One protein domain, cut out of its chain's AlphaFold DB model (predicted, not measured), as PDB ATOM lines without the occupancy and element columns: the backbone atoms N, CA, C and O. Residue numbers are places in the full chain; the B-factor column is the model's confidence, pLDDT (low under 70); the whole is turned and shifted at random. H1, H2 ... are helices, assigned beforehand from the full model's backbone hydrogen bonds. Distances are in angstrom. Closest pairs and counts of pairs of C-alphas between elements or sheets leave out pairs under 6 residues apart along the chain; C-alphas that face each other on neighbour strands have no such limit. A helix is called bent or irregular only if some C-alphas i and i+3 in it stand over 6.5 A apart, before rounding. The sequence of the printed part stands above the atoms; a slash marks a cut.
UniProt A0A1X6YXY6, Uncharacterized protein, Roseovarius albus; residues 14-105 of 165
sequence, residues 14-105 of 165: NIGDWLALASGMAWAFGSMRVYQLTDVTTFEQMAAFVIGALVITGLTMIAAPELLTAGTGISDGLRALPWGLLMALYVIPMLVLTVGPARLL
ATOM      1  N   ASN A  14      30.331  14.362   3.702       80.50
ATOM      2  CA  ASN A  14      30.363  15.211   2.521       80.50
ATOM      3  C   ASN A  14      29.038  15.955   2.337       80.50
ATOM      4  O   ASN A  14      27.991  15.502   2.803       80.50
ATOM      5  N   ILE A  15      29.067  17.057   1.582       81.44
ATOM      6  CA  ILE A  15      27.862  17.817   1.202       81.44
ATOM      7  C   ILE A  15      26.826  16.897   0.539       81.44
ATOM      8  O   ILE A  15      25.642  16.988   0.841       81.44
ATOM      9  N   GLY A  16      27.271  15.943  -0.289       79.31
ATOM     10  CA  GLY A  16      26.390  14.945  -0.899       79.31
ATOM     11  C   GLY A  16      25.664  14.048   0.113       79.31
ATOM     12  O   GLY A  16      24.482  13.779  -0.068       79.31
ATOM     13  N   ASP A  17      26.319  13.634   1.206       79.25
ATOM     14  CA  ASP A  17      25.661  12.830   2.250       79.25
ATOM     15  C   ASP A  17      24.609  13.663   3.008       79.25
ATOM     16  O   ASP A  17      23.538  13.157   3.341       79.25
ATOM     17  N   TRP A  18      24.889  14.950   3.247       83.81
ATOM     18  CA  TRP A  18      23.929  15.876   3.855       83.81
ATOM     19  C   TRP A  18      22.723  16.136   2.954       83.81
ATOM     20  O   TRP A  18      21.591  16.107   3.431       83.81
ATOM     21  N   LEU A  19      22.951  16.336   1.654       83.44
ATOM     22  CA  LEU A  19      21.879  16.496   0.671       83.44
ATOM     23  C   LEU A  19      21.030  15.227   0.547       83.44
ATOM     24  O   LEU A  19      19.808  15.331   0.465       83.44
ATOM     25  N   ALA A  20      21.646  14.043   0.596       79.12
ATOM     26  CA  ALA A  20      20.929  12.769   0.583       79.12
ATOM     27  C   ALA A  20      20.038  12.580   1.825       79.12
ATOM     28  O   ALA A  20      18.908  12.108   1.714       79.12
ATOM     29  N   LEU A  21      20.505  12.979   3.014       83.12
ATOM     30  CA  LEU A  21      19.659  12.966   4.212       83.12
ATOM     31  C   LEU A  21      18.537  14.003   4.139       83.12
ATOM     32  O   LEU A  21      17.390  13.686   4.452       83.12
ATOM     33  N   ALA A  22      18.855  15.229   3.718       86.56
ATOM     34  CA  ALA A  22      17.878  16.304   3.602       86.56
ATOM     35  C   ALA A  22      16.769  15.953   2.597       86.56
ATOM     36  O   ALA A  22      15.596  16.197   2.878       86.56
ATOM     37  N   SER A  23      17.114  15.324   1.467       82.00
ATOM     38  CA  SER A  23      16.128  14.862   0.486       82.00
ATOM     39  C   SER A  23      15.233  13.758   1.055       82.00
ATOM     40  O   SER A  23      14.016  13.822   0.890       82.00
ATOM     41  N   GLY A  24      15.800  12.807   1.809       83.06
ATOM     42  CA  GLY A  24      15.033  11.775   2.510       83.06
ATOM     43  C   GLY A  24      14.050  12.354   3.534       83.06
ATOM     44  O   GLY A  24      12.882  11.961   3.570       83.06
ATOM     45  N   MET A  25      14.483  13.339   4.328       85.69
ATOM     46  CA  MET A  25      13.617  14.039   5.287       85.69
ATOM     47  C   MET A  25      12.504  14.832   4.589       85.69
ATOM     48  O   MET A  25      11.340  14.749   4.988       85.69
ATOM     49  N   ALA A  26      12.841  15.566   3.524       85.44
ATOM     50  CA  ALA A  26      11.869  16.313   2.729       85.44
ATOM     51  C   ALA A  26      10.820  15.383   2.099       85.44
ATOM     52  O   ALA A  26       9.629  15.697   2.113       85.44
ATOM     53  N   TRP A  27      11.239  14.208   1.618       80.12
ATOM     54  CA  TRP A  27      10.343  13.189   1.072       80.12
ATOM     55  C   TRP A  27       9.382  12.616   2.123       80.12
ATOM     56  O   TRP A  27       8.178  12.504   1.878       80.12
ATOM     57  N   ALA A  28       9.881  12.296   3.321       79.00
ATOM     58  CA  ALA A  28       9.047  11.814   4.423       79.00
ATOM     59  C   ALA A  28       7.987  12.852   4.832       79.00
ATOM     60  O   ALA A  28       6.813  12.521   5.009       79.00
ATOM     61  N   PHE A  29       8.372  14.129   4.909       81.25
ATOM     62  CA  PHE A  29       7.435  15.211   5.205       81.25
ATOM     63  C   PHE A  29       6.407  15.418   4.080       81.25
ATOM     64  O   PHE A  29       5.209  15.539   4.344       81.25
ATOM     65  N   GLY A  30       6.857  15.418   2.821       78.31
ATOM     66  CA  GLY A  30       5.997  15.584   1.648       78.31
ATOM     67  C   GLY A  30       4.954  14.473   1.521       78.31
ATOM     68  O   GLY A  30       3.770  14.760   1.354       78.31
ATOM     69  N   SER A  31       5.366  13.212   1.682       72.00
ATOM     70  CA  SER A  31       4.455  12.058   1.651       72.00
ATOM     71  C   SER A  31       3.433  12.083   2.793       72.00
ATOM     72  O   SER A  31       2.253  11.821   2.561       72.00
ATOM     73  N   MET A  32       3.831  12.493   4.004       75.88
ATOM     74  CA  MET A  32       2.898  12.692   5.120       75.88
ATOM     75  C   MET A  32       1.875  13.798   4.824       75.88
ATOM     76  O   MET A  32       0.686  13.626   5.090       75.88
ATOM     77  N   ARG A  33       2.313  14.925   4.252       75.06
ATOM     78  CA  ARG A  33       1.424  16.033   3.863       75.06
ATOM     79  C   ARG A  33       0.447  15.631   2.763       75.06
ATOM     80  O   ARG A  33      -0.725  15.970   2.860       75.06
ATOM     81  N   VAL A  34       0.917  14.900   1.754       72.69
ATOM     82  CA  VAL A  34       0.078  14.340   0.683       72.69
ATOM     83  C   VAL A  34      -0.991  13.412   1.255       72.69
ATOM     84  O   VAL A  34      -2.146  13.517   0.859       72.69
ATOM     85  N   TYR A  35      -0.631  12.573   2.228       69.38
ATOM     86  CA  TYR A  35      -1.571  11.677   2.899       69.38
ATOM     87  C   TYR A  35      -2.626  12.422   3.739       69.38
ATOM     88  O   TYR A  35      -3.776  12.002   3.801       69.38
ATOM     89  N   GLN A  36      -2.260  13.540   4.377       72.25
ATOM     90  CA  GLN A  36      -3.201  14.370   5.147       72.25
ATOM     91  C   GLN A  36      -4.176  15.161   4.266       72.25
ATOM     92  O   GLN A  36      -5.236  15.571   4.730       72.25
ATOM     93  N   LEU A  37      -3.813  15.401   3.007       70.88
ATOM     94  CA  LEU A  37      -4.608  16.148   2.042       70.88
ATOM     95  C   LEU A  37      -5.526  15.185   1.271       70.88
ATOM     96  O   LEU A  37      -5.287  14.879   0.103       70.88
ATOM     97  N   THR A  38      -6.575  14.696   1.937       62.09
ATOM     98  CA  THR A  38      -7.529  13.722   1.370       62.09
ATOM     99  C   THR A  38      -8.450  14.293   0.289       62.09
ATOM    100  O   THR A  38      -8.985  13.525  -0.505       62.09
ATOM    101  N   ASP A  39      -8.593  15.618   0.213       65.88
ATOM    102  CA  ASP A  39      -9.556  16.289  -0.679       65.88
ATOM    103  C   ASP A  39      -8.976  16.710  -2.041       65.88
ATOM    104  O   ASP A  39      -9.644  17.381  -2.823       65.88
ATOM    105  N   VAL A  40      -7.732  16.330  -2.353       69.25
ATOM    106  CA  VAL A  40      -7.031  16.792  -3.563       69.25
ATOM    107  C   VAL A  40      -7.097  15.736  -4.668       69.25
ATOM    108  O   VAL A  40      -6.712  14.570  -4.490       69.25
ATOM    109  N   THR A  41      -7.536  16.133  -5.861       70.94
ATOM    110  CA  THR A  41      -7.685  15.208  -6.995       70.94
ATOM    111  C   THR A  41      -6.325  14.674  -7.472       70.94
ATOM    112  O   THR A  41      -5.280  15.295  -7.262       70.94
ATOM    113  N   THR A  42      -6.300  13.489  -8.103       67.75
ATOM    114  CA  THR A  42      -5.054  12.858  -8.610       67.75
ATOM    115  C   THR A  42      -4.341  13.751  -9.604       67.75
ATOM    116  O   THR A  42      -3.117  13.877  -9.571       67.75
ATOM    117  N   PHE A  43      -5.129  14.434 -10.424       69.81
ATOM    118  CA  PHE A  43      -4.632  15.366 -11.411       69.81
ATOM    119  C   PHE A  43      -3.941  16.580 -10.779       69.81
ATOM    120  O   PHE A  43      -2.823  16.895 -11.167       69.81
ATOM    121  N   GLU A  44      -4.540  17.220  -9.770       72.81
ATOM    122  CA  GLU A  44      -3.952  18.396  -9.102       72.81
ATOM    123  C   GLU A  44      -2.610  18.087  -8.439       72.81
ATOM    124  O   GLU A  44      -1.688  18.897  -8.477       72.81
ATOM    125  N   GLN A  45      -2.468  16.896  -7.862       70.25
ATOM    126  CA  GLN A  45      -1.230  16.501  -7.200       70.25
ATOM    127  C   GLN A  45      -0.137  16.118  -8.200       70.25
ATOM    128  O   GLN A  45       1.020  16.483  -8.001       70.25
ATOM    129  N   MET A  46      -0.497  15.446  -9.300       71.88
ATOM    130  CA  MET A  46       0.423  15.225 -10.419       71.88
ATOM    131  C   MET A  46       0.853  16.555 -11.043       71.88
ATOM    132  O   MET A  46       2.041  16.755 -11.284       71.88
ATOM    133  N   ALA A  47      -0.078  17.492 -11.231       76.62
ATOM    134  CA  ALA A  47       0.219  18.832 -11.724       76.62
ATOM    135  C   ALA A  47       1.148  19.588 -10.764       76.62
ATOM    136  O   ALA A  47       2.157  20.129 -11.205       76.62
ATOM    137  N   ALA A  48       0.879  19.566  -9.456       81.00
ATOM    138  CA  ALA A  48       1.747  20.175  -8.449       81.00
ATOM    139  C   ALA A  48       3.148  19.543  -8.433       81.00
ATOM    140  O   ALA A  48       4.138  20.262  -8.310       81.00
ATOM    141  N   PHE A  49       3.245  18.221  -8.604       79.06
ATOM    142  CA  PHE A  49       4.525  17.518  -8.681       79.06
ATOM    143  C   PHE A  49       5.315  17.912  -9.936       79.06
ATOM    144  O   PHE A  49       6.491  18.248  -9.836       79.06
ATOM    145  N   VAL A  50       4.664  17.938 -11.104       79.75
ATOM    146  CA  VAL A  50       5.283  18.338 -12.379       79.75
ATOM    147  C   VAL A  50       5.694  19.810 -12.359       79.75
ATOM    148  O   VAL A  50       6.816  20.131 -12.742       79.75
ATOM    149  N   ILE A  51       4.829  20.704 -11.875       84.56
ATOM    150  CA  ILE A  51       5.130  22.138 -11.754       84.56
ATOM    151  C   ILE A  51       6.268  22.353 -10.753       84.56
ATOM    152  O   ILE A  51       7.208  23.084 -11.052       84.56
ATOM    153  N   GLY A  52       6.227  21.693  -9.594       85.19
ATOM    154  CA  GLY A  52       7.298  21.758  -8.600       85.19
ATOM    155  C   GLY A  52       8.634  21.271  -9.163       85.19
ATOM    156  O   GLY A  52       9.643  21.962  -9.029       85.19
ATOM    157  N   ALA A  53       8.634  20.134  -9.864       83.75
ATOM    158  CA  ALA A  53       9.814  19.616 -10.549       83.75
ATOM    159  C   ALA A  53      10.334  20.596 -11.611       83.75
ATOM    160  O   ALA A  53      11.538  20.844 -11.668       83.75
ATOM    161  N   LEU A  54       9.447  21.205 -12.405       86.38
ATOM    162  CA  LEU A  54       9.808  22.194 -13.423       86.38
ATOM    163  C   LEU A  54      10.429  23.453 -12.804       86.38
ATOM    164  O   LEU A  54      11.454  23.927 -13.289       86.38
ATOM    165  N   VAL A  55       9.851  23.970 -11.716       89.50
ATOM    166  CA  VAL A  55      10.366  25.148 -11.003       89.50
ATOM    167  C   VAL A  55      11.747  24.864 -10.419       89.50
ATOM    168  O   VAL A  55      12.668  25.646 -10.640       89.50
ATOM    169  N   ILE A  56      11.927  23.740  -9.719       86.56
ATOM    170  CA  ILE A  56      13.233  23.370  -9.148       86.56
ATOM    171  C   ILE A  56      14.267  23.130 -10.253       86.56
ATOM    172  O   ILE A  56      15.400  23.602 -10.148       86.56
ATOM    173  N   THR A  57      13.881  22.470 -11.346       83.19
ATOM    174  CA  THR A  57      14.762  22.276 -12.509       83.19
ATOM    175  C   THR A  57      15.165  23.621 -13.118       83.19
ATOM    176  O   THR A  57      16.345  23.871 -13.338       83.19
ATOM    177  N   GLY A  58      14.222  24.546 -13.304       84.38
ATOM    178  CA  GLY A  58      14.523  25.892 -13.796       84.38
ATOM    179  C   GLY A  58      15.453  26.671 -12.864       84.38
ATOM    180  O   GLY A  58      16.427  27.268 -13.316       84.38
ATOM    181  N   LEU A  59      15.208  26.621 -11.551       87.69
ATOM    182  CA  LEU A  59      16.058  27.279 -10.555       87.69
ATOM    183  C   LEU A  59      17.474  26.699 -10.533       87.69
ATOM    184  O   LEU A  59      18.437  27.457 -10.459       87.69
ATOM    185  N   THR A  60      17.617  25.377 -10.631       83.12
ATOM    186  CA  THR A  60      18.939  24.729 -10.688       83.12
ATOM    187  C   THR A  60      19.695  25.084 -11.967       83.12
ATOM    188  O   THR A  60      20.888  25.369 -11.889       83.12
ATOM    189  N   MET A  61      19.013  25.177 -13.114       79.56
ATOM    190  CA  MET A  61      19.614  25.647 -14.370       79.56
ATOM    191  C   MET A  61      20.117  27.096 -14.282       79.56
ATOM    192  O   MET A  61      21.154  27.415 -14.860       79.56
ATOM    193  N   ILE A  62      19.410  27.970 -13.558       84.38
ATOM    194  CA  ILE A  62      19.840  29.361 -13.330       84.38
ATOM    195  C   ILE A  62      21.004  29.420 -12.331       84.38
ATOM    196  O   ILE A  62      21.936  30.198 -12.521       84.38
ATOM    197  N   ALA A  63      20.948  28.621 -11.263       84.69
ATOM    198  CA  ALA A  63      21.939  28.633 -10.189       84.69
ATOM    199  C   ALA A  63      23.268  27.959 -10.570       84.69
ATOM    200  O   ALA A  63      24.298  28.297  -9.993       84.69
ATOM    201  N   ALA A  64      23.249  27.017 -11.518       80.81
ATOM    202  CA  ALA A  64      24.422  26.283 -11.990       80.81
ATOM    203  C   ALA A  64      24.420  26.179 -13.530       80.81
ATOM    204  O   ALA A  64      24.267  25.084 -14.084       80.81
ATOM    205  N   PRO A  65      24.595  27.301 -14.254       71.44
ATOM    206  CA  PRO A  65      24.547  27.322 -15.719       71.44
ATOM    207  C   PRO A  65      25.686  26.512 -16.352       71.44
ATOM    208  O   PRO A  65      25.559  26.015 -17.469       71.44
ATOM    209  N   GLU A  66      26.784  26.317 -15.622       73.19
ATOM    210  CA  GLU A  66      27.895  25.456 -16.024       73.19
ATOM    211  C   GLU A  66      27.540  23.965 -16.109       73.19
ATOM    212  O   GLU A  66      28.201  23.228 -16.834       73.19
ATOM    213  N   LEU A  67      26.445  23.519 -15.483       65.75
ATOM    214  CA  LEU A  67      25.929  22.158 -15.658       65.75
ATOM    215  C   LEU A  67      25.385  21.918 -17.082       65.75
ATOM    216  O   LEU A  67      25.368  20.786 -17.554       65.75
ATOM    217  N   LEU A  68      24.957  22.981 -17.771       61.72
ATOM    218  CA  LEU A  68      24.451  22.932 -19.150       61.72
ATOM    219  C   LEU A  68      25.568  23.023 -20.189       61.72
ATOM    220  O   LEU A  68      25.403  22.568 -21.318       61.72
ATOM    221  N   THR A  69      26.694  23.632 -19.820       58.62
ATOM    222  CA  THR A  69      27.855  23.821 -20.698       58.62
ATOM    223  C   THR A  69      28.974  22.819 -20.428       58.62
ATOM    224  O   THR A  69      29.944  22.781 -21.188       58.62
ATOM    225  N   ALA A  70      28.834  21.979 -19.394       58.47
ATOM    226  CA  ALA A  70      29.722  20.868 -19.069       58.47
ATOM    227  C   ALA A  70      29.688  19.776 -20.157       58.47
ATOM    228  O   ALA A  70      29.116  18.703 -19.997       58.47
ATOM    229  N   GLY A  71      30.340  20.055 -21.284       54.28
ATOM    230  CA  GLY A  71      30.874  19.054 -22.204       54.28
ATOM    231  C   GLY A  71      29.953  18.529 -23.304       54.28
ATOM    232  O   GLY A  71      30.441  17.787 -24.149       54.28
ATOM    233  N   THR A  72      28.672  18.899 -23.365       58.31
ATOM    234  CA  THR A  72      27.783  18.423 -24.438       58.31
ATOM    235  C   THR A  72      27.662  19.459 -25.548       58.31
ATOM    236  O   THR A  72      26.933  20.444 -25.418       58.31
ATOM    237  N   GLY A  73      28.348  19.235 -26.671       65.25
ATOM    238  CA  GLY A  73      28.016  19.955 -27.897       65.25
ATOM    239  C   GLY A  73      26.566  19.662 -28.298       65.25
ATOM    240  O   GLY A  73      26.014  18.618 -27.949       65.25
ATOM    241  N   ILE A  74      25.935  20.548 -29.077       66.50
ATOM    242  CA  ILE A  74      24.568  20.330 -29.602       66.50
ATOM    243  C   ILE A  74      24.451  18.950 -30.289       66.50
ATOM    244  O   ILE A  74      23.424  18.278 -30.184       66.50
ATOM    245  N   SER A  75      25.532  18.485 -30.924       67.88
ATOM    246  CA  SER A  75      25.655  17.156 -31.531       67.88
ATOM    247  C   SER A  75      25.553  15.989 -30.543       67.88
ATOM    248  O   SER A  75      25.006  14.948 -30.900       67.88
ATOM    249  N   ASP A  76      26.054  16.140 -29.318       70.31
ATOM    250  CA  ASP A  76      25.985  15.097 -28.288       70.31
ATOM    251  C   ASP A  76      24.595  15.055 -27.651       70.31
ATOM    252  O   ASP A  76      24.050  13.973 -27.435       70.31
ATOM    253  N   GLY A  77      23.957  16.220 -27.481       69.44
ATOM    254  CA  GLY A  77      22.545  16.306 -27.093       69.44
ATOM    255  C   GLY A  77      21.621  15.607 -28.099       69.44
ATOM    256  O   GLY A  77      20.736  14.846 -27.712       69.44
ATOM    257  N   LEU A  78      21.879  15.779 -29.402       73.25
ATOM    258  CA  LEU A  78      21.145  15.092 -30.473       73.25
ATOM    259  C   LEU A  78      21.342  13.569 -30.473       73.25
ATOM    260  O   LEU A  78      20.423  12.835 -30.830       73.25
ATOM    261  N   ARG A  79      22.511  13.078 -30.051       77.44
ATOM    262  CA  ARG A  79      22.781  11.635 -29.910       77.44
ATOM    263  C   ARG A  79      22.154  11.042 -28.653       77.44
ATOM    264  O   ARG A  79      21.759   9.881 -28.669       77.44
ATOM    265  N   ALA A  80      22.043  11.833 -27.589       75.94
ATOM    266  CA  ALA A  80      21.400  11.431 -26.343       75.94
ATOM    267  C   ALA A  80      19.864  11.517 -26.403       75.94
ATOM    268  O   ALA A  80      19.197  10.858 -25.608       75.94
ATOM    269  N   LEU A  81      19.294  12.274 -27.352       80.25
ATOM    270  CA  LEU A  81      17.846  12.484 -27.507       80.25
ATOM    271  C   LEU A  81      17.004  11.196 -27.495       80.25
ATOM    272  O   LEU A  81      16.028  11.163 -26.745       80.25
ATOM    273  N   PRO A  82      17.345  10.129 -28.248       84.56
ATOM    274  CA  PRO A  82      16.573   8.885 -28.222       84.56
ATOM    275  C   PRO A  82      16.528   8.266 -26.822       84.56
ATOM    276  O   PRO A  82      15.482   7.806 -26.371       84.56
ATOM    277  N   TRP A  83      17.654   8.308 -26.109       79.81
ATOM    278  CA  TRP A  83      17.777   7.789 -24.750       79.81
ATOM    279  C   TRP A  83      17.047   8.667 -23.734       79.81
ATOM    280  O   TRP A  83      16.334   8.149 -22.879       79.81
ATOM    281  N   GLY A  84      17.130   9.990 -23.886       80.12
ATOM    282  CA  GLY A  84      16.349  10.939 -23.098       80.12
ATOM    283  C   GLY A  84      14.843  10.740 -23.275       80.12
ATOM    284  O   GLY A  84      14.107  10.757 -22.292       80.12
ATOM    285  N   LEU A  85      14.384  10.471 -24.501       83.00
ATOM    286  CA  LEU A  85      12.974  10.198 -24.792       83.00
ATOM    287  C   LEU A  85      12.500   8.894 -24.138       83.00
ATOM    288  O   LEU A  85      11.417   8.849 -23.558       83.00
ATOM    289  N   LEU A  86      13.322   7.843 -24.196       84.56
ATOM    290  CA  LEU A  86      13.045   6.566 -23.535       84.56
ATOM    291  C   LEU A  86      12.987   6.704 -22.012       84.56
ATOM    292  O   LEU A  86      12.067   6.173 -21.392       84.56
ATOM    293  N   MET A  87      13.900   7.473 -21.415       80.12
ATOM    294  CA  MET A  87      13.864   7.777 -19.982       80.12
ATOM    295  C   MET A  87      12.634   8.608 -19.612       80.12
ATOM    296  O   MET A  87      11.963   8.302 -18.631       80.12
ATOM    297  N   ALA A  88      12.276   9.610 -20.420       78.62
ATOM    298  CA  ALA A  88      11.068  10.401 -20.207       78.62
ATOM    299  C   ALA A  88       9.800   9.535 -20.270       78.62
ATOM    300  O   ALA A  88       8.912   9.683 -19.431       78.62
ATOM    301  N   LEU A  89       9.734   8.589 -21.214       82.19
ATOM    302  CA  LEU A  89       8.625   7.643 -21.316       82.19
ATOM    303  C   LEU A  89       8.580   6.679 -20.122       82.19
ATOM    304  O   LEU A  89       7.493   6.382 -19.636       82.19
ATOM    305  N   TYR A  90       9.738   6.234 -19.625       81.25
ATOM    306  CA  TYR A  90       9.859   5.379 -18.439       81.25
ATOM    307  C   TYR A  90       9.444   6.089 -17.139       81.25
ATOM    308  O   TYR A  90       8.851   5.479 -16.248       81.25
ATOM    309  N   VAL A  91       9.689   7.395 -17.034       77.12
ATOM    310  CA  VAL A  91       9.308   8.189 -15.857       77.12
ATOM    311  C   VAL A  91       7.786   8.251 -15.683       77.12
ATOM    312  O   VAL A  91       7.312   8.296 -14.552       77.12
ATOM    313  N   ILE A  92       6.995   8.191 -16.759       73.88
ATOM    314  CA  ILE A  92       5.525   8.259 -16.679       73.88
ATOM    315  C   ILE A  92       4.924   7.119 -15.829       73.88
ATOM    316  O   ILE A  92       4.259   7.425 -14.835       73.88
ATOM    317  N   PRO A  93       5.134   5.822 -16.142       75.06
ATOM    318  CA  PRO A  93       4.629   4.739 -15.302       75.06
ATOM    319  C   PRO A  93       5.249   4.764 -13.902       75.06
ATOM    320  O   PRO A  93       4.550   4.466 -12.936       75.06
ATOM    321  N   MET A  94       6.509   5.191 -13.762       76.81
ATOM    322  CA  MET A  94       7.154   5.340 -12.456       76.81
ATOM    323  C   MET A  94       6.461   6.391 -11.576       76.81
ATOM    324  O   MET A  94       6.216   6.143 -10.395       76.81
ATOM    325  N   LEU A  95       6.075   7.540 -12.137       68.94
ATOM    326  CA  LEU A  95       5.333   8.578 -11.416       68.94
ATOM    327  C   LEU A  95       3.943   8.096 -11.007       68.94
ATOM    328  O   LEU A  95       3.519   8.349  -9.880       68.94
ATOM    329  N   VAL A  96       3.250   7.357 -11.877       69.38
ATOM    330  CA  VAL A  96       1.949   6.753 -11.548       69.38
ATOM    331  C   VAL A  96       2.092   5.745 -10.404       69.38
ATOM    332  O   VAL A  96       1.317   5.795  -9.448       69.38
ATOM    333  N   LEU A  97       3.112   4.885 -10.455       67.81
ATOM    334  CA  LEU A  97       3.418   3.899  -9.413       67.81
ATOM    335  C   LEU A  97       3.935   4.524  -8.112       67.81
ATOM    336  O   LEU A  97       3.827   3.894  -7.071       67.81
ATOM    337  N   THR A  98       4.469   5.744  -8.135       67.44
ATOM    338  CA  THR A  98       4.969   6.412  -6.920       67.44
ATOM    339  C   THR A  98       3.886   7.271  -6.265       67.44
ATOM    340  O   THR A  98       3.679   7.212  -5.054       67.44
ATOM    341  N   VAL A  99       3.151   8.052  -7.062       65.88
ATOM    342  CA  VAL A  99       2.119   8.984  -6.574       65.88
ATOM    343  C   VAL A  99       0.786   8.272  -6.321       65.88
ATOM    344  O   VAL A  99       0.053   8.643  -5.406       65.88
ATOM    345  N   GLY A 100       0.469   7.223  -7.086       63.34
ATOM    346  CA  GLY A 100      -0.765   6.447  -6.935       63.34
ATOM    347  C   GLY A 100      -0.891   5.759  -5.566       63.34
ATOM    348  O   GLY A 100      -1.882   5.987  -4.866       63.34
ATOM    349  N   PRO A 101       0.102   4.966  -5.123       58.66
ATOM    350  CA  PRO A 101       0.061   4.289  -3.828       58.66
ATOM    351  C   PRO A 101       0.126   5.245  -2.638       58.66
ATOM    352  O   PRO A 101      -0.454   4.935  -1.599       58.66
ATOM    353  N   ALA A 102       0.745   6.425  -2.791       59.09
ATOM    354  CA  ALA A 102       0.804   7.458  -1.752       59.09
ATOM    355  C   ALA A 102      -0.574   7.960  -1.283       59.09
ATOM    356  O   ALA A 102      -0.684   8.538  -0.204       59.09
ATOM    357  N   ARG A 103      -1.624   7.710  -2.075       57.06
ATOM    358  CA  ARG A 103      -3.019   8.041  -1.753       57.06
ATOM    359  C   ARG A 103      -3.774   6.917  -1.058       57.06
ATOM    360  O   ARG A 103      -4.672   7.176  -0.267       57.06
ATOM    361  N   LEU A 104      -3.457   5.672  -1.404       55.94
ATOM    362  CA  LEU A 104      -4.209   4.490  -0.970       55.94
ATOM    363  C   LEU A 104      -3.626   3.861   0.296       55.94
ATOM    364  O   LEU A 104      -4.276   3.052   0.958       55.94
ATOM    365  N   LEU A 105      -2.378   4.196   0.611       58.50
ATOM    366  CA  LEU A 105      -1.595   3.548   1.643       58.50
ATOM    367  C   LEU A 105      -1.082   4.586   2.638       58.50
ATOM    368  O   LEU A 105      -0.692   5.690   2.267       58.50
TER     369      LEU A 105
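AT A GLANCE: This is residues 14 to 105 of the 165 residues of an uncharacterized protein of Roseovarius albus (UniProt A0A1X6YXY6). Three long helices, H1, H2 and H4, run back and forth and spread out from one end of the model, where the last residues of H1, the first of H2, the last of H4 and short H5 come together. H2 and H4 make the two long sides of a narrow, open frame, with short H3 and its links across the far end, while H1 leads away from the frame's other end as a free arm, residues 14 to 30 sticking out. The middle of the frame is empty, and the few contacts lie near its ends. The printed part has 92 residues with five named helices, H1 to H5 in order along the chain, and no named strand; its class is all helix. It is loose, with a radius of gyration of the C-alphas of 16.5 A and spans of 46 by 33 by 20 A.

IN THESE COORDINATES: The printed part begins at Asn 14, and H1 follows with residues 15 to 36, starting with C-alpha 15 at (27.862, 17.817, 1.202) and measuring 31.5 A from first to last C-alpha. H2 holds residues 42 to 63 and is 31.3 A long; its C-alpha 42 is at (-5.054, 12.858, -8.610). H3 is a short helix of residues 66 to 69. H4, the longest helix by residues, runs from 74 to 99 and measures 34.1 A. It has a kink of 47 degrees near residue 81, and it is irregular, but only just: C-alphas 79 and 82 are 7.0 A apart. H5 holds residues 101 to 104 and ends with C-alpha 104 at (-4.209, 4.490, -0.970).

HOW THE PARTS SIT: H1 touches H5 with residues 31 to 35 alone, and the closest C-alphas, those of Tyr 35 and Arg 103, are 6.1 A apart. H1 and H2 are apart, but only just, with their closest C-alphas 8.3 A from each other. H1 is also apart from H3 and from H4. H2 and H4 are close but not clearly touching; their closest C-alphas, those of Met 46 and Val 99, are 7.5 A apart. Their lines stand at a steep tilt of 36 degrees, only just past shallow, and they run opposite ways. The centres of H2 and H4 are 16.2 A apart. H2 and H3 are close but not clearly touching, with the closest C-alphas, those of Met 61 and Leu 68, at 7.3 A. H3 and H4 are apart. H4 and H5 meet only through their link. Every O i to N i+4 pair is within hydrogen-bond range in H1 and H2, and 18 of 22 are in H4; H3 and H5 are too short for such a pair, and each has its one O i to N i+3 pair within range.

THE WHOLE: The two C-alphas farthest apart are those of Thr 38 and Ser 75, at 46.9 A, and the first and last printed C-alphas are 34.0 A apart. The printed part has no cut. The four links, H1 to H2, H2 to H3, H3 to H4 and H4 to H5, are tight, with 5, 2, 4 and 1 residues between the helices. Residues 51 to 71, 73 to 79 and 81 to 94 stand free, as do residues 14 to 30. The mean pLDDT of the printed part is 75.0. It is under 70 in 27 residues: 35, 38 to 40, 42 to 43, 67 to 75, 77 and 95 to 105.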